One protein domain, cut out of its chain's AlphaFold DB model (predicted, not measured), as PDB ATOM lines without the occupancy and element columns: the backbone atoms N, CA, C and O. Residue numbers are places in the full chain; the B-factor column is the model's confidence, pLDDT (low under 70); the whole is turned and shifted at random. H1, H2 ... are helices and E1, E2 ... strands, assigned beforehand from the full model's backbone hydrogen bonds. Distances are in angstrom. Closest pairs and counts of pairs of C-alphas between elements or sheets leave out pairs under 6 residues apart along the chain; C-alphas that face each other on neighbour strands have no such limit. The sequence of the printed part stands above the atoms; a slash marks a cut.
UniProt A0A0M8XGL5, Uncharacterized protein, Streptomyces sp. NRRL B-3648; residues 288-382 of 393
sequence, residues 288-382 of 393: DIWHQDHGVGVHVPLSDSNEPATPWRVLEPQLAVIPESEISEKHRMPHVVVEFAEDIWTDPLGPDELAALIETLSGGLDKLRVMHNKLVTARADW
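This is residues 288 to 382 of the 393 residues of an uncharacterized protein of Streptomyces sp. NRRL B-3648 (UniProt A0A0M8XGL5). One long helix, H2, lies lengthwise over one side of a narrow slab of strands, with the three-stranded sheet E1 E4 E5 under one part of it and the strand hairpin E2 and E3 under another. E3 runs on into E4, which joins the two sets of strands end to end, and the short H1 sits at the far end of the three-stranded sheet. The printed part has 95 residues, with two named helices and five named strands in the order E1, E2, E3, E4, H1, E5, H2; both sheets, E1 - E4 - E5 and E2 - E3, are antiparallel, and the class is mixed, helices and strands. The whole is loose, with a radius of gyration of the C-alphas of 16.2 A, and elongated, spanning 46 by 26 by 15 A.

E1 is residues 291 to 294, beginning at C-alpha 291 (16.531, 180.672, 98.726). E2 is residues 298 to 302, and E3, residues 310 to 314, is 12.0 A long. E4, residues 316 to 321, spans 16.2 A. H1 is residues 329 to 332, and E5, residues 335 to 339, spans 13.3 A. H2, residues 351 to 381, runs 45.2 A from C-alpha 351 (47.384, 163.312, 76.797) to C-alpha 381 (20.620, 194.052, 96.299).

E1 and E4 are antiparallel neighbours at 165 degrees, with N 293 and O 319 2.8 A apart, within hydrogen-bond range. E2 and E3 form a hairpin, antiparallel at 136 degrees, with N 314 and O 298 at 2.8 A. E3 runs on into E4 across a break of 1 residue, at 41 degrees. E4 is the inner strand; E5 is its antiparallel neighbour at 148 degrees, with N 318 and O 337 at 2.8 A. H1 is only just on the sheet E1 E4 E5, with 5 pairs of C-alphas within 10 A, and only grazes it with residues 330 to 332. H2 is on one face of this sheet, in two layers, one of helix and one of strands, at a height over the sheet of 7.7 A. It lies over E4, and only just over E5, on which 3 of its C-alphas fall; it runs along the strands, at 7 degrees to E4 on the local plane. The closest C-alphas of E4 and H2 are those of Pro 317 and Leu 368, 6.3 A apart; those of E2 and H2 are Val 298 and Gly 364, at 5.7 A. H1 and H2 are apart. Every O i to N i+4 pair in H2 is within hydrogen-bond range; H1 is too short for such a pair.

The two C-alphas farthest apart, those of Glu 324 and Pro 351, are 48.5 A apart. The printed part has no cut. The link from E5 to H2, 11 residues, is long. The mean pLDDT of the printed part is 89.6, and no printed residue is under 70.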
ATOM      1  N   ASP A 288      15.244 175.941 107.536       92.12
ATOM      2  CA  ASP A 288      14.872 175.090 106.396       92.12
ATOM      3  C   ASP A 288      14.397 175.923 105.190       92.12
ATOM      4  O   ASP A 288      14.221 175.392 104.098       92.12
ATOM      5  N   ILE A 289      14.247 177.246 105.335       94.12
ATOM      6  CA  ILE A 289      13.885 178.131 104.220       94.12
ATOM      7  C   ILE A 289      15.149 178.580 103.484       94.12
ATOM      8  O   ILE A 289      15.841 179.514 103.899       94.12
ATOM      9  N   TRP A 290      15.438 177.906 102.370       94.25
ATOM     10  CA  TRP A 290      16.624 178.144 101.548       94.25
ATOM     11  C   TRP A 290      16.244 178.790 100.225       94.25
ATOM     12  O   TRP A 290      15.609 178.173  99.369       94.25
ATOM     13  N   HIS A 291      16.688 180.023 100.017       95.12
ATOM     14  CA  HIS A 291      16.531 180.672  98.726       95.12
ATOM     15  C   HIS A 291      17.739 180.360  97.855       95.12
ATOM     16  O   HIS A 291      18.847 180.796  98.167       95.12
ATOM     17  N   GLN A 292      17.525 179.613  96.776       95.19
ATOM     18  CA  GLN A 292      18.602 179.081  95.946       95.19
ATOM     19  C   GLN A 292      18.411 179.439  94.470       95.19
ATOM     20  O   GLN A 292      17.288 179.470  93.967       95.19
ATOM     21  N   ASP A 293      19.517 179.700  93.781       93.94
ATOM     22  CA  ASP A 293      19.649 179.617  92.328       93.94
ATOM     23  C   ASP A 293      20.757 178.610  92.017       93.94
ATOM     24  O   ASP A 293      21.835 178.646  92.617       93.94
ATOM     25  N   HIS A 294      20.489 177.712  91.079       91.56
ATOM     26  CA  HIS A 294      21.441 176.682  90.695       91.56
ATOM     27  C   HIS A 294      22.181 177.124  89.440       91.56
ATOM     28  O   HIS A 294      21.590 177.550  88.445       91.56
ATOM     29  N   GLY A 295      23.503 177.024  89.494       88.00
ATOM     30  CA  GLY A 295      24.322 177.026  88.302       88.00
ATOM     31  C   GLY A 295      24.197 175.706  87.558       88.00
ATOM     32  O   GLY A 295      23.384 174.842  87.872       88.00
ATOM     33  N   VAL A 296      25.035 175.565  86.544       86.25
ATOM     34  CA  VAL A 296      25.129 174.338  85.769       86.25
ATOM     35  C   VAL A 296      26.494 173.735  86.055       86.25
ATOM     36  O   VAL A 296      27.504 174.345  85.710       86.25
ATOM     37  N   GLY A 297      26.540 172.551  86.661       85.81
ATOM     38  CA  GLY A 297      27.795 171.812  86.819       85.81
ATOM     39  C   GLY A 297      28.403 171.379  85.480       85.81
ATOM     40  O   GLY A 297      27.830 171.571  84.398       85.81
ATOM     41  N   VAL A 298      29.588 170.788  85.536       89.12
ATOM     42  CA  VAL A 298      30.152 170.016  84.422       89.12
ATOM     43  C   VAL A 298      30.140 168.545  84.793       89.12
ATOM     44  O   VAL A 298      30.227 168.207  85.968       89.12
ATOM     45  N   HIS A 299      29.974 167.679  83.800       90.50
ATOM     46  CA  HIS A 299      30.033 166.243  84.030       90.50
ATOM     47  C   HIS A 299      31.423 165.752  83.662       90.50
ATOM     48  O   HIS A 299      31.898 166.031  82.562       90.50
ATOM     49  N   VAL A 300      32.055 165.037  84.582       88.94
ATOM     50  CA  VAL A 300      33.367 164.426  84.398       88.94
ATOM     51  C   VAL A 300      33.220 162.928  84.668       88.94
ATOM     52  O   VAL A 300      32.570 162.566  85.648       88.94
ATOM     53  N   PRO A 301      33.766 162.045  83.814       89.81
ATOM     54  CA  PRO A 301      33.800 160.621  84.113       89.81
ATOM     55  C   PRO A 301      34.728 160.381  85.308       89.81
ATOM     56  O   PRO A 301      35.941 160.562  85.196       89.81
ATOM     57  N   LEU A 302      34.152 160.001  86.446       87.88
ATOM     58  CA  LEU A 302      34.884 159.677  87.670       87.88
ATOM     59  C   LEU A 302      34.481 158.281  88.172       87.88
ATOM     60  O   LEU A 302      33.326 157.871  88.024       87.88
ATOM     61  N   SER A 303      35.432 157.557  88.748       86.75
ATOM     62  CA  SER A 303      35.281 156.242  89.363       86.75
ATOM     63  C   SER A 303      35.581 156.320  90.862       86.75
ATOM     64  O   SER A 303      36.577 156.903  91.297       86.75
ATOM     65  N   ASP A 304      34.706 155.719  91.667       85.50
ATOM     66  CA  ASP A 304      35.028 155.398  93.055       85.50
ATOM     67  C   ASP A 304      35.729 154.038  93.062       85.50
ATOM     68  O   ASP A 304      35.085 153.024  92.801       85.50
ATOM     69  N   SER A 305      37.044 154.067  93.313       71.38
ATOM     70  CA  SER A 305      38.000 153.025  93.739       71.38
ATOM     71  C   SER A 305      38.000 151.633  93.077       71.38
ATOM     72  O   SER A 305      39.062 151.022  93.002       71.38
ATOM     73  N   ASN A 306      36.867 151.093  92.627       77.00
ATOM     74  CA  ASN A 306      36.692 149.807  91.949       77.00
ATOM     75  C   ASN A 306      35.469 149.765  91.003       77.00
ATOM     76  O   ASN A 306      35.180 148.707  90.438       77.00
ATOM     77  N   GLU A 307      34.730 150.863  90.840       84.12
ATOM     78  CA  GLU A 307      33.571 150.930  89.948       84.12
ATOM     79  C   GLU A 307      33.927 151.546  88.587       84.12
ATOM     80  O   GLU A 307      34.840 152.368  88.500       84.12
ATOM     81  N   PRO A 308      33.224 151.173  87.500       86.38
ATOM     82  CA  PRO A 308      33.384 151.845  86.216       86.38
ATOM     83  C   PRO A 308      33.139 153.350  86.344       86.38
ATOM     84  O   PRO A 308      32.204 153.765  87.032       86.38
ATOM     85  N   ALA A 309      33.929 154.159  85.633       87.62
ATOM     86  CA  ALA A 309      33.729 155.599  85.627       87.62
ATOM     87  C   ALA A 309      32.307 155.954  85.164       87.62
ATOM     88  O   ALA A 309      31.841 155.528  84.103       87.62
ATOM     89  N   THR A 310      31.617 156.759  85.967       88.81
ATOM     90  CA  THR A 310      30.292 157.296  85.650       88.81
ATOM     91  C   THR A 310      30.366 158.816  85.520       88.81
ATOM     92  O   THR A 310      31.299 159.436  86.027       88.81
ATOM     93  N   PRO A 311      29.443 159.467  84.793       88.75
ATOM     94  CA  PRO A 311      29.426 160.922  84.716       88.75
ATOM     95  C   PRO A 311      29.031 161.530  86.067       88.75
ATOM     96  O   PRO A 311      27.855 161.563  86.423       88.75
ATOM     97  N   TRP A 312      30.010 162.055  86.797       89.62
ATOM     98  CA  TRP A 312      29.791 162.799  88.030       89.62
ATOM     99  C   TRP A 312      29.665 164.279  87.734       89.62
ATOM    100  O   TRP A 312      30.429 164.843  86.948       89.62
ATOM    101  N   ARG A 313      28.704 164.925  88.385       87.81
ATOM    102  CA  ARG A 313      28.550 166.370  88.301       87.81
ATOM    103  C   ARG A 313      29.511 167.024  89.287       87.81
ATOM    104  O   ARG A 313      29.400 166.816  90.487       87.81
ATOM    105  N   VAL A 314      30.425 167.833  88.772       88.38
ATOM    106  CA  VAL A 314      31.411 168.576  89.562       88.38
ATOM    107  C   VAL A 314      31.324 170.064  89.264       88.38
ATOM    108  O   VAL A 314      30.819 170.478  88.212       88.38
ATOM    109  N   LEU A 315      31.834 170.875  90.195       90.69
ATOM    110  CA  LEU A 315      31.881 172.332  90.075       90.69
ATOM    111  C   LEU A 315      30.498 172.939  89.797       90.69
ATOM    112  O   LEU A 315      30.386 173.887  89.022       90.69
ATOM    113  N   GLU A 316      29.431 172.388  90.381       91.31
ATOM    114  CA  GLU A 316      28.109 173.012  90.317       91.31
ATOM    115  C   GLU A 316      28.031 174.107  91.384       91.31
ATOM    116  O   GLU A 316      28.009 173.795  92.577       91.31
ATOM    117  N   PRO A 317      27.997 175.399  91.003       92.88
ATOM    118  CA  PRO A 317      27.804 176.437  91.987       92.88
ATOM    119  C   PRO A 317      26.324 176.579  92.321       92.88
ATOM    120  O   PRO A 317      25.461 176.612  91.440       92.88
ATOM    121  N   GLN A 318      26.041 176.789  93.592       95.00
ATOM    122  CA  GLN A 318      24.724 177.103  94.104       95.00
ATOM    123  C   GLN A 318      24.783 178.450  94.817       95.00
ATOM    124  O   GLN A 318      25.458 178.589  95.834       95.00
ATOM    125  N   LEU A 319      24.082 179.452  94.284       96.06
ATOM    126  CA  LEU A 319      23.875 180.719  94.980       96.06
ATOM    127  C   LEU A 319      22.741 180.521  95.977       96.06
ATOM    128  O   LEU A 319      21.619 180.227  95.576       96.06
ATOM    129  N   ALA A 320      23.030 180.691  97.258       96.25
ATOM    130  CA  ALA A 320      22.104 180.402  98.335       96.25
ATOM    131  C   ALA A 320      22.049 181.537  99.359       96.25
ATOM    132  O   ALA A 320      22.981 182.328  99.512       96.25
ATOM    133  N   VAL A 321      20.942 181.601 100.091       95.19
ATOM    134  CA  VAL A 321      20.835 182.330 101.354       95.19
ATOM    135  C   VAL A 321      19.815 181.641 102.248       95.19
ATOM    136  O   VAL A 321      18.761 181.200 101.789       95.19
ATOM    137  N   ILE A 322      20.144 181.575 103.533       94.88
ATOM    138  CA  ILE A 322      19.300 181.043 104.599       94.88
ATOM    139  C   ILE A 322      19.110 182.197 105.592       94.88
ATOM    140  O   ILE A 322      19.945 182.380 106.485       94.88
ATOM    141  N   PRO A 323      18.065 183.031 105.425       92.06
ATOM    142  CA  PRO A 323      17.942 184.308 106.136       92.06
ATOM    143  C   PRO A 323      18.035 184.177 107.660       92.06
ATOM    144  O   PRO A 323      18.590 185.043 108.335       92.06
ATOM    145  N   GLU A 324      17.532 183.062 108.188       90.69
ATOM    146  CA  GLU A 324      17.472 182.768 109.617       90.69
ATOM    147  C   GLU A 324      18.426 181.639 110.039       90.69
ATOM    148  O   GLU A 324      18.179 180.949 111.023       90.69
ATOM    149  N   SER A 325      19.531 181.431 109.312       89.75
ATOM    150  CA  SER A 325      20.513 180.400 109.671       89.75
ATOM    151  C   SER A 325      21.064 180.603 111.080       89.75
ATOM    152  O   SER A 325      21.537 181.685 111.425       89.75
ATOM    153  N   GLU A 326      21.077 179.556 111.893       88.50
ATOM    154  CA  GLU A 326      21.737 179.563 113.206       88.50
ATOM    155  C   GLU A 326      23.210 179.145 113.119       88.50
ATOM    156  O   GLU A 326      23.978 179.393 114.044       88.50
ATOM    157  N   ILE A 327      23.620 178.562 111.986       86.75
ATOM    158  CA  ILE A 327      24.953 177.985 111.789       86.75
ATOM    159  C   ILE A 327      26.007 179.086 111.687       86.75
ATOM    160  O   ILE A 327      27.042 179.028 112.348       86.75
ATOM    161  N   SER A 328      25.778 180.092 110.838       86.06
ATOM    162  CA  SER A 328      26.689 181.230 110.740       86.06
ATOM    163  C   SER A 328      26.041 182.459 110.115       86.06
ATOM    164  O   SER A 328      25.115 182.370 109.309       86.06
ATOM    165  N   GLU A 329      26.594 183.630 110.432       86.50
ATOM    166  CA  GLU A 329      26.204 184.896 109.804       86.50
ATOM    167  C   GLU A 329      26.446 184.891 108.287       86.50
ATOM    168  O   GLU A 329      25.679 185.495 107.540       86.50
ATOM    169  N   LYS A 330      27.449 184.139 107.808       87.62
ATOM    170  CA  LYS A 330      27.728 183.997 106.371       87.62
ATOM    171  C   LYS A 330      26.551 183.375 105.612       87.62
ATOM    172  O   LYS A 330      26.269 183.819 104.507       87.62
ATOM    173  N   HIS A 331      25.831 182.421 106.214       90.44
ATOM    174  CA  HIS A 331      24.660 181.800 105.582       90.44
ATOM    175  C   HIS A 331      23.446 182.737 105.507       90.44
ATOM    176  O   HIS A 331      22.584 182.547 104.650       90.44
ATOM    177  N   ARG A 332      23.386 183.764 106.366       93.25
ATOM    178  CA  ARG A 332      22.316 184.781 106.369       93.25
ATOM    179  C   ARG A 332      22.473 185.829 105.270       93.25
ATOM    180  O   ARG A 332      21.585 186.657 105.074       93.25
ATOM    181  N   MET A 333      23.601 185.811 104.568       93.69
ATOM    182  CA  MET A 333      23.854 186.629 103.390       93.69
ATOM    183  C   MET A 333      23.868 185.744 102.141       93.69
ATOM    184  O   MET A 333      24.177 184.554 102.255       93.69
ATOM    185  N   PRO A 334      23.592 186.296 100.944       96.19
ATOM    186  CA  PRO A 334      23.858 185.589  99.703       96.19
ATOM    187  C   PRO A 334      25.307 185.104  99.677       96.19
ATOM    188  O   PRO A 334      26.242 185.881  99.898       96.19
ATOM    189  N   HIS A 335      25.468 183.808  99.448       95.94
ATOM    190  CA  HIS A 335      26.736 183.097  99.396       95.94
ATOM    191  C   HIS A 335      26.684 182.047  98.288       95.94
ATOM    192  O   HIS A 335      25.615 181.717  97.782       95.94
ATOM    193  N   VAL A 336      27.845 181.536  97.893       95.50
ATOM    194  CA  VAL A 336      27.934 180.435  96.934       95.50
ATOM    195  C   VAL A 336      28.511 179.221  97.641       95.50
ATOM    196  O   VAL A 336      29.526 179.333  98.328       95.50
ATOM    197  N   VAL A 337      27.855 178.082  97.462       93.38
ATOM    198  CA  VAL A 337      28.394 176.756  97.767       93.38
ATOM    199  C   VAL A 337      28.766 176.113  96.437       93.38
ATOM    200  O   VAL A 337      28.044 176.280  95.456       93.38
ATOM    201  N   VAL A 338      29.902 175.428  96.377       88.88
ATOM    202  CA  VAL A 338      30.308 174.669  95.191       88.88
ATOM    203  C   VAL A 338      30.417 173.216  95.606       88.88
ATOM    204  O   VAL A 338      31.128 172.903  96.558       88.88
ATOM    205  N   GLU A 339      29.683 172.351  94.915       81.75
ATOM    206  CA  GLU A 339      29.783 170.910  95.119       81.75
ATOM    207  C   GLU A 339      31.086 170.395  94.488       81.75
ATOM    208  O   GLU A 339      31.336 170.575  93.287       81.75
ATOM    209  N   PHE A 340      31.923 169.775  95.321       78.19
ATOM    210  CA  PHE A 340      33.118 169.040  94.917       78.19
ATOM    211  C   PHE A 340      32.878 167.543  95.131       78.19
ATOM    212  O   PHE A 340      32.163 167.159  96.054       78.19
ATOM    213  N   ALA A 341      33.480 166.710  94.284       76.94
ATOM    214  CA  ALA A 341      33.504 165.263  94.465       76.94
ATOM    215  C   ALA A 341      34.701 164.893  95.358       76.94
ATOM    216  O   ALA A 341      35.847 165.092  94.953       76.94
ATOM    217  N   GLU A 342      34.438 164.419  96.575       71.75
ATOM    218  CA  GLU A 342      35.456 163.923  97.513       71.75
ATOM    219  C   GLU A 342      35.693 162.423  97.291       71.75
ATOM    220  O   GLU A 342      34.746 161.690  97.019       71.75
ATOM    221  N   ASP A 343      36.952 161.981  97.377       74.44
ATOM    222  CA  ASP A 343      37.387 160.582  97.217       74.44
ATOM    223  C   ASP A 343      37.060 159.903  95.871       74.44
ATOM    224  O   ASP A 343      37.112 158.679  95.753       74.44
ATOM    225  N   ILE A 344      36.809 160.686  94.815       80.19
ATOM    226  CA  ILE A 344      36.532 160.167  93.466       80.19
ATOM    227  C   ILE A 344      37.666 160.531  92.506       80.19
ATOM    228  O   ILE A 344      38.140 161.668  92.484       80.19
ATOM    229  N   TRP A 345      38.085 159.569  91.684       80.69
ATOM    230  CA  TRP A 345      39.232 159.700  90.784       80.69
ATOM    231  C   TRP A 345      38.798 159.576  89.328       80.69
ATOM    232  O   TRP A 345      37.753 159.015  89.025       80.69
ATOM    233  N   THR A 346      39.586 160.098  88.394       87.56
ATOM    234  CA  THR A 346      39.425 159.720  86.986       87.56
ATOM    235  C   THR A 346      40.077 158.360  86.761       87.56
ATOM    236  O   THR A 346      41.056 158.018  87.431       87.56
ATOM    237  N   ASP A 347      39.637 157.637  85.736       86.12
ATOM    238  CA  ASP A 347      40.462 156.564  85.180       86.12
ATOM    239  C   ASP A 347      41.802 157.142  84.657       86.12
ATOM    240  O   ASP A 347      41.911 158.357  84.443       86.12
ATOM    241  N   PRO A 348      42.853 156.320  84.466       87.31
ATOM    242  CA  PRO A 348      44.116 156.793  83.904       87.31
ATOM    243  C   PRO A 348      43.911 157.485  82.549       87.31
ATOM    244  O   PRO A 348      43.398 156.871  81.619       87.31
ATOM    245  N   LEU A 349      44.340 158.747  82.441       90.31
ATOM    246  CA  LEU A 349      44.167 159.567  81.238       90.31
ATOM    247  C   LEU A 349      45.456 159.631  80.415       90.31
ATOM    248  O   LEU A 349      46.540 159.905  80.939       90.31
ATOM    249  N   GLY A 350      45.332 159.442  79.108       87.31
ATOM    250  CA  GLY A 350      46.324 159.845  78.125       87.31
ATOM    251  C   GLY A 350      46.328 161.363  77.884       87.31
ATOM    252  O   GLY A 350      45.494 162.093  78.422       87.31
ATOM    253  N   PRO A 351      47.253 161.874  77.051       92.56
ATOM    254  CA  PRO A 351      47.384 163.312  76.797       92.56
ATOM    255  C   PRO A 351      46.113 163.975  76.245       92.56
ATOM    256  O   PRO A 351      45.741 165.051  76.708       92.56
ATOM    257  N   ASP A 352      45.433 163.328  75.297       94.62
ATOM    258  CA  ASP A 352      44.228 163.880  74.662       94.62
ATOM    259  C   ASP A 352      43.027 163.877  75.622       94.62
ATOM    260  O   ASP A 352      42.246 164.828  75.663       94.62
ATOM    261  N   GLU A 353      42.900 162.833  76.441       89.94
ATOM    262  CA  GLU A 353      41.844 162.706  77.450       89.94
ATOM    263  C   GLU A 353      42.052 163.714  78.587       89.94
ATOM    264  O   GLU A 353      41.099 164.349  79.040       89.94
ATOM    265  N   LEU A 354      43.307 163.940  78.986       88.06
ATOM    266  CA  LEU A 354      43.667 165.003  79.917       88.06
ATOM    267  C   LEU A 354      43.359 166.390  79.333       88.06
ATOM    268  O   LEU A 354      42.812 167.232  80.042       88.06
ATOM    269  N   ALA A 355      43.655 166.634  78.052       87.38
ATOM    270  CA  ALA A 355      43.309 167.894  77.392       87.38
ATOM    271  C   ALA A 355      41.786 168.124  77.372       87.38
ATOM    272  O   ALA A 355      41.322 169.208  77.720       87.38
ATOM    273  N   ALA A 356      40.995 167.095  77.052       90.94
ATOM    274  CA  ALA A 356      39.533 167.174  77.087       90.94
ATOM    275  C   ALA A 356      38.986 167.430  78.503       90.94
ATOM    276  O   ALA A 356      38.040 168.209  78.676       90.94
ATOM    277  N   LEU A 357      39.591 166.815  79.525       91.44
ATOM    278  CA  LEU A 357      39.257 167.084  80.922       91.44
ATOM    279  C   LEU A 357      39.563 168.540  81.295       91.44
ATOM    280  O   LEU A 357      38.711 169.200  81.888       91.44
ATOM    281  N   ILE A 358      40.736 169.056  80.919       89.88
ATOM    282  CA  ILE A 358      41.121 170.452  81.166       89.88
ATOM    283  C   ILE A 358      40.112 171.405  80.523       89.88
ATOM    284  O   ILE A 358      39.621 172.301  81.201       89.88
ATOM    285  N   GLU A 359      39.745 171.198  79.258       92.62
ATOM    286  CA  GLU A 359      38.746 172.035  78.578       92.62
ATOM    287  C   GLU A 359      37.374 171.974  79.269       92.62
ATOM    288  O   GLU A 359      36.713 172.997  79.466       92.62
ATOM    289  N   THR A 360      36.965 170.787  79.723       90.56
ATOM    290  CA  THR A 360      35.716 170.604  80.476       90.56
ATOM    291  C   THR A 360      35.735 171.371  81.799       90.56
ATOM    292  O   THR A 360      34.775 172.077  82.123       90.56
ATOM    293  N   LEU A 361      36.830 171.275  82.558       91.88
ATOM    294  CA  LEU A 361      36.994 171.977  83.831       91.88
ATOM    295  C   LEU A 361      37.088 173.493  83.623       91.88
ATOM    296  O   LEU A 361      36.428 174.237  84.347       91.88
ATOM    297  N   SER A 362      37.806 173.950  82.595       91.81
ATOM    298  CA  SER A 362      37.869 175.356  82.171       91.81
ATOM    299  C   SER A 362      36.476 175.924  81.885       91.81
ATOM    300  O   SER A 362      36.112 176.970  82.427       91.81
ATOM    301  N   GLY A 363      35.639 175.194  81.139       88.56
ATOM    302  CA  GLY A 363      34.238 175.570  80.932       88.56
ATOM    303  C   GLY A 363      33.423 175.611  82.234       88.56
ATOM    304  O   GLY A 363      32.512 176.426  82.375       88.56
ATOM    305  N   GLY A 364      33.750 174.766  83.216       89.75
ATOM    306  CA  GLY A 364      33.199 174.840  84.573       89.75
ATOM    307  C   GLY A 364      33.612 176.119  85.311       89.75
ATOM    308  O   GLY A 364      32.764 176.788  85.904       89.75
ATOM    309  N   LEU A 365      34.886 176.515  85.217       92.06
ATOM    310  CA  LEU A 365      35.397 177.753  85.818       92.06
ATOM    311  C   LEU A 365      34.706 178.997  85.249       92.06
ATOM    312  O   LEU A 365      34.364 179.909  86.003       92.06
ATOM    313  N   ASP A 366      34.425 179.028  83.947       90.56
ATOM    314  CA  ASP A 366      33.661 180.126  83.345       90.56
ATOM    315  C   ASP A 366      32.254 180.245  83.939       90.56
ATOM    316  O   ASP A 366      31.779 181.348  84.228       90.56
ATOM    317  N   LYS A 367      31.599 179.118  84.232       88.88
ATOM    318  CA  LYS A 367      30.300 179.121  84.919       88.88
ATOM    319  C   LYS A 367      30.416 179.600  86.367       88.88
ATOM    320  O   LYS A 367      29.527 180.319  86.831       88.88
ATOM    321  N   LEU A 368      31.507 179.276  87.068       91.00
ATOM    322  CA  LEU A 368      31.788 179.832  88.397       91.00
ATOM    323  C   LEU A 368      31.970 181.355  88.342       91.00
ATOM    324  O   LEU A 368      31.427 182.055  89.196       91.00
ATOM    325  N   ARG A 369      32.643 181.894  87.315       94.44
ATOM    326  CA  ARG A 369      32.773 183.350  87.099       94.44
ATOM    327  C   ARG A 369      31.415 184.015  86.863       94.44
ATOM    328  O   ARG A 369      31.130 185.066  87.440       94.44
ATOM    329  N   VAL A 370      30.536 183.388  86.078       92.62
ATOM    330  CA  VAL A 370      29.152 183.865  85.905       92.62
ATOM    331  C   VAL A 370      28.401 183.859  87.239       92.62
ATOM    332  O   VAL A 370      27.732 184.843  87.567       92.62
ATOM    333  N   MET A 371      28.528 182.795  88.041       95.25
ATOM    334  CA  MET A 371      27.895 182.750  89.360       95.25
ATOM    335  C   MET A 371      28.471 183.798  90.315       95.25
ATOM    336  O   MET A 371      27.718 184.419  91.060       95.25
ATOM    337  N   HIS A 372      29.776 184.055  90.272       95.56
ATOM    338  CA  HIS A 372      30.394 185.123  91.049       95.56
ATOM    339  C   HIS A 372      29.742 186.481  90.744       95.56
ATOM    340  O   HIS A 372      29.360 187.202  91.662       95.56
ATOM    341  N   ASN A 373      29.503 186.802  89.468       94.12
ATOM    342  CA  ASN A 373      28.816 188.044  89.094       94.12
ATOM    343  C   ASN A 373      27.367 188.092  89.614       94.12
ATOM    344  O   ASN A 373      26.911 189.136  90.099       94.12
ATOM    345  N   LYS A 374      26.649 186.957  89.580       93.25
ATOM    346  CA  LYS A 374      25.320 186.835  90.205       93.25
ATOM    347  C   LYS A 374      25.386 187.071  91.714       93.25
ATOM    348  O   LYS A 374      24.554 187.803  92.238       93.25
ATOM    349  N   LEU A 375      26.374 186.496  92.401       95.94
ATOM    350  CA  LEU A 375      26.589 186.673  93.835       95.94
ATOM    351  C   LEU A 375      26.859 188.141  94.182       95.94
ATOM    352  O   LEU A 375      26.234 188.665  95.100       95.94
ATOM    353  N   VAL A 376      27.756 188.813  93.454       95.38
ATOM    354  CA  VAL A 376      28.057 190.240  93.659       95.38
ATOM    355  C   VAL A 376      26.781 191.076  93.543       95.38
ATOM    356  O   VAL A 376      26.487 191.869  94.436       95.38
ATOM    357  N   THR A 377      25.986 190.837  92.497       93.31
ATOM    358  CA  THR A 377      24.695 191.516  92.290       93.31
ATOM    359  C   THR A 377      23.722 191.217  93.431       93.31
ATOM    360  O   THR A 377      23.183 192.132  94.048       93.31
ATOM    361  N   ALA A 378      23.560 189.941  93.788       93.00
ATOM    362  CA  ALA A 378      22.682 189.511  94.870       93.00
ATOM    363  C   ALA A 378      23.062 190.137  96.218       93.00
ATOM    364  O   ALA A 378      22.175 190.470  96.996       93.00
ATOM    365  N   ARG A 379      24.360 190.316  96.501       93.38
ATOM    366  CA  ARG A 379      24.835 190.971  97.730       93.38
ATOM    367  C   ARG A 379      24.631 192.481  97.715       93.38
ATOM    368  O   ARG A 379      24.379 193.031  98.780       93.38
ATOM    369  N   ALA A 380      24.740 193.130  96.558       91.00
ATOM    370  CA  ALA A 380      24.438 194.553  96.423       91.00
ATOM    371  C   ALA A 380      22.943 194.839  96.648       91.00
ATOM    372  O   ALA A 380      22.599 195.811  97.315       91.00
ATOM    373  N   ASP A 381      22.077 193.953  96.150       87.00
ATOM    374  CA  ASP A 381      20.620 194.052  96.299       87.00
ATOM    375  C   ASP A 381      20.115 193.567  97.667       87.00
ATOM    376  O   ASP A 381      18.971 193.843  98.042       87.00
ATOM    377  N   TRP A 382      20.926 192.801  98.406       89.19
ATOM    378  CA  TRP A 382      20.496 192.213  99.669       89.19
ATOM    379  C   TRP A 382      20.259 193.321 100.694       89.19
ATOM    380  O   TRP A 382      21.204 194.038 101.043       89.19
TER     381      TRP A 382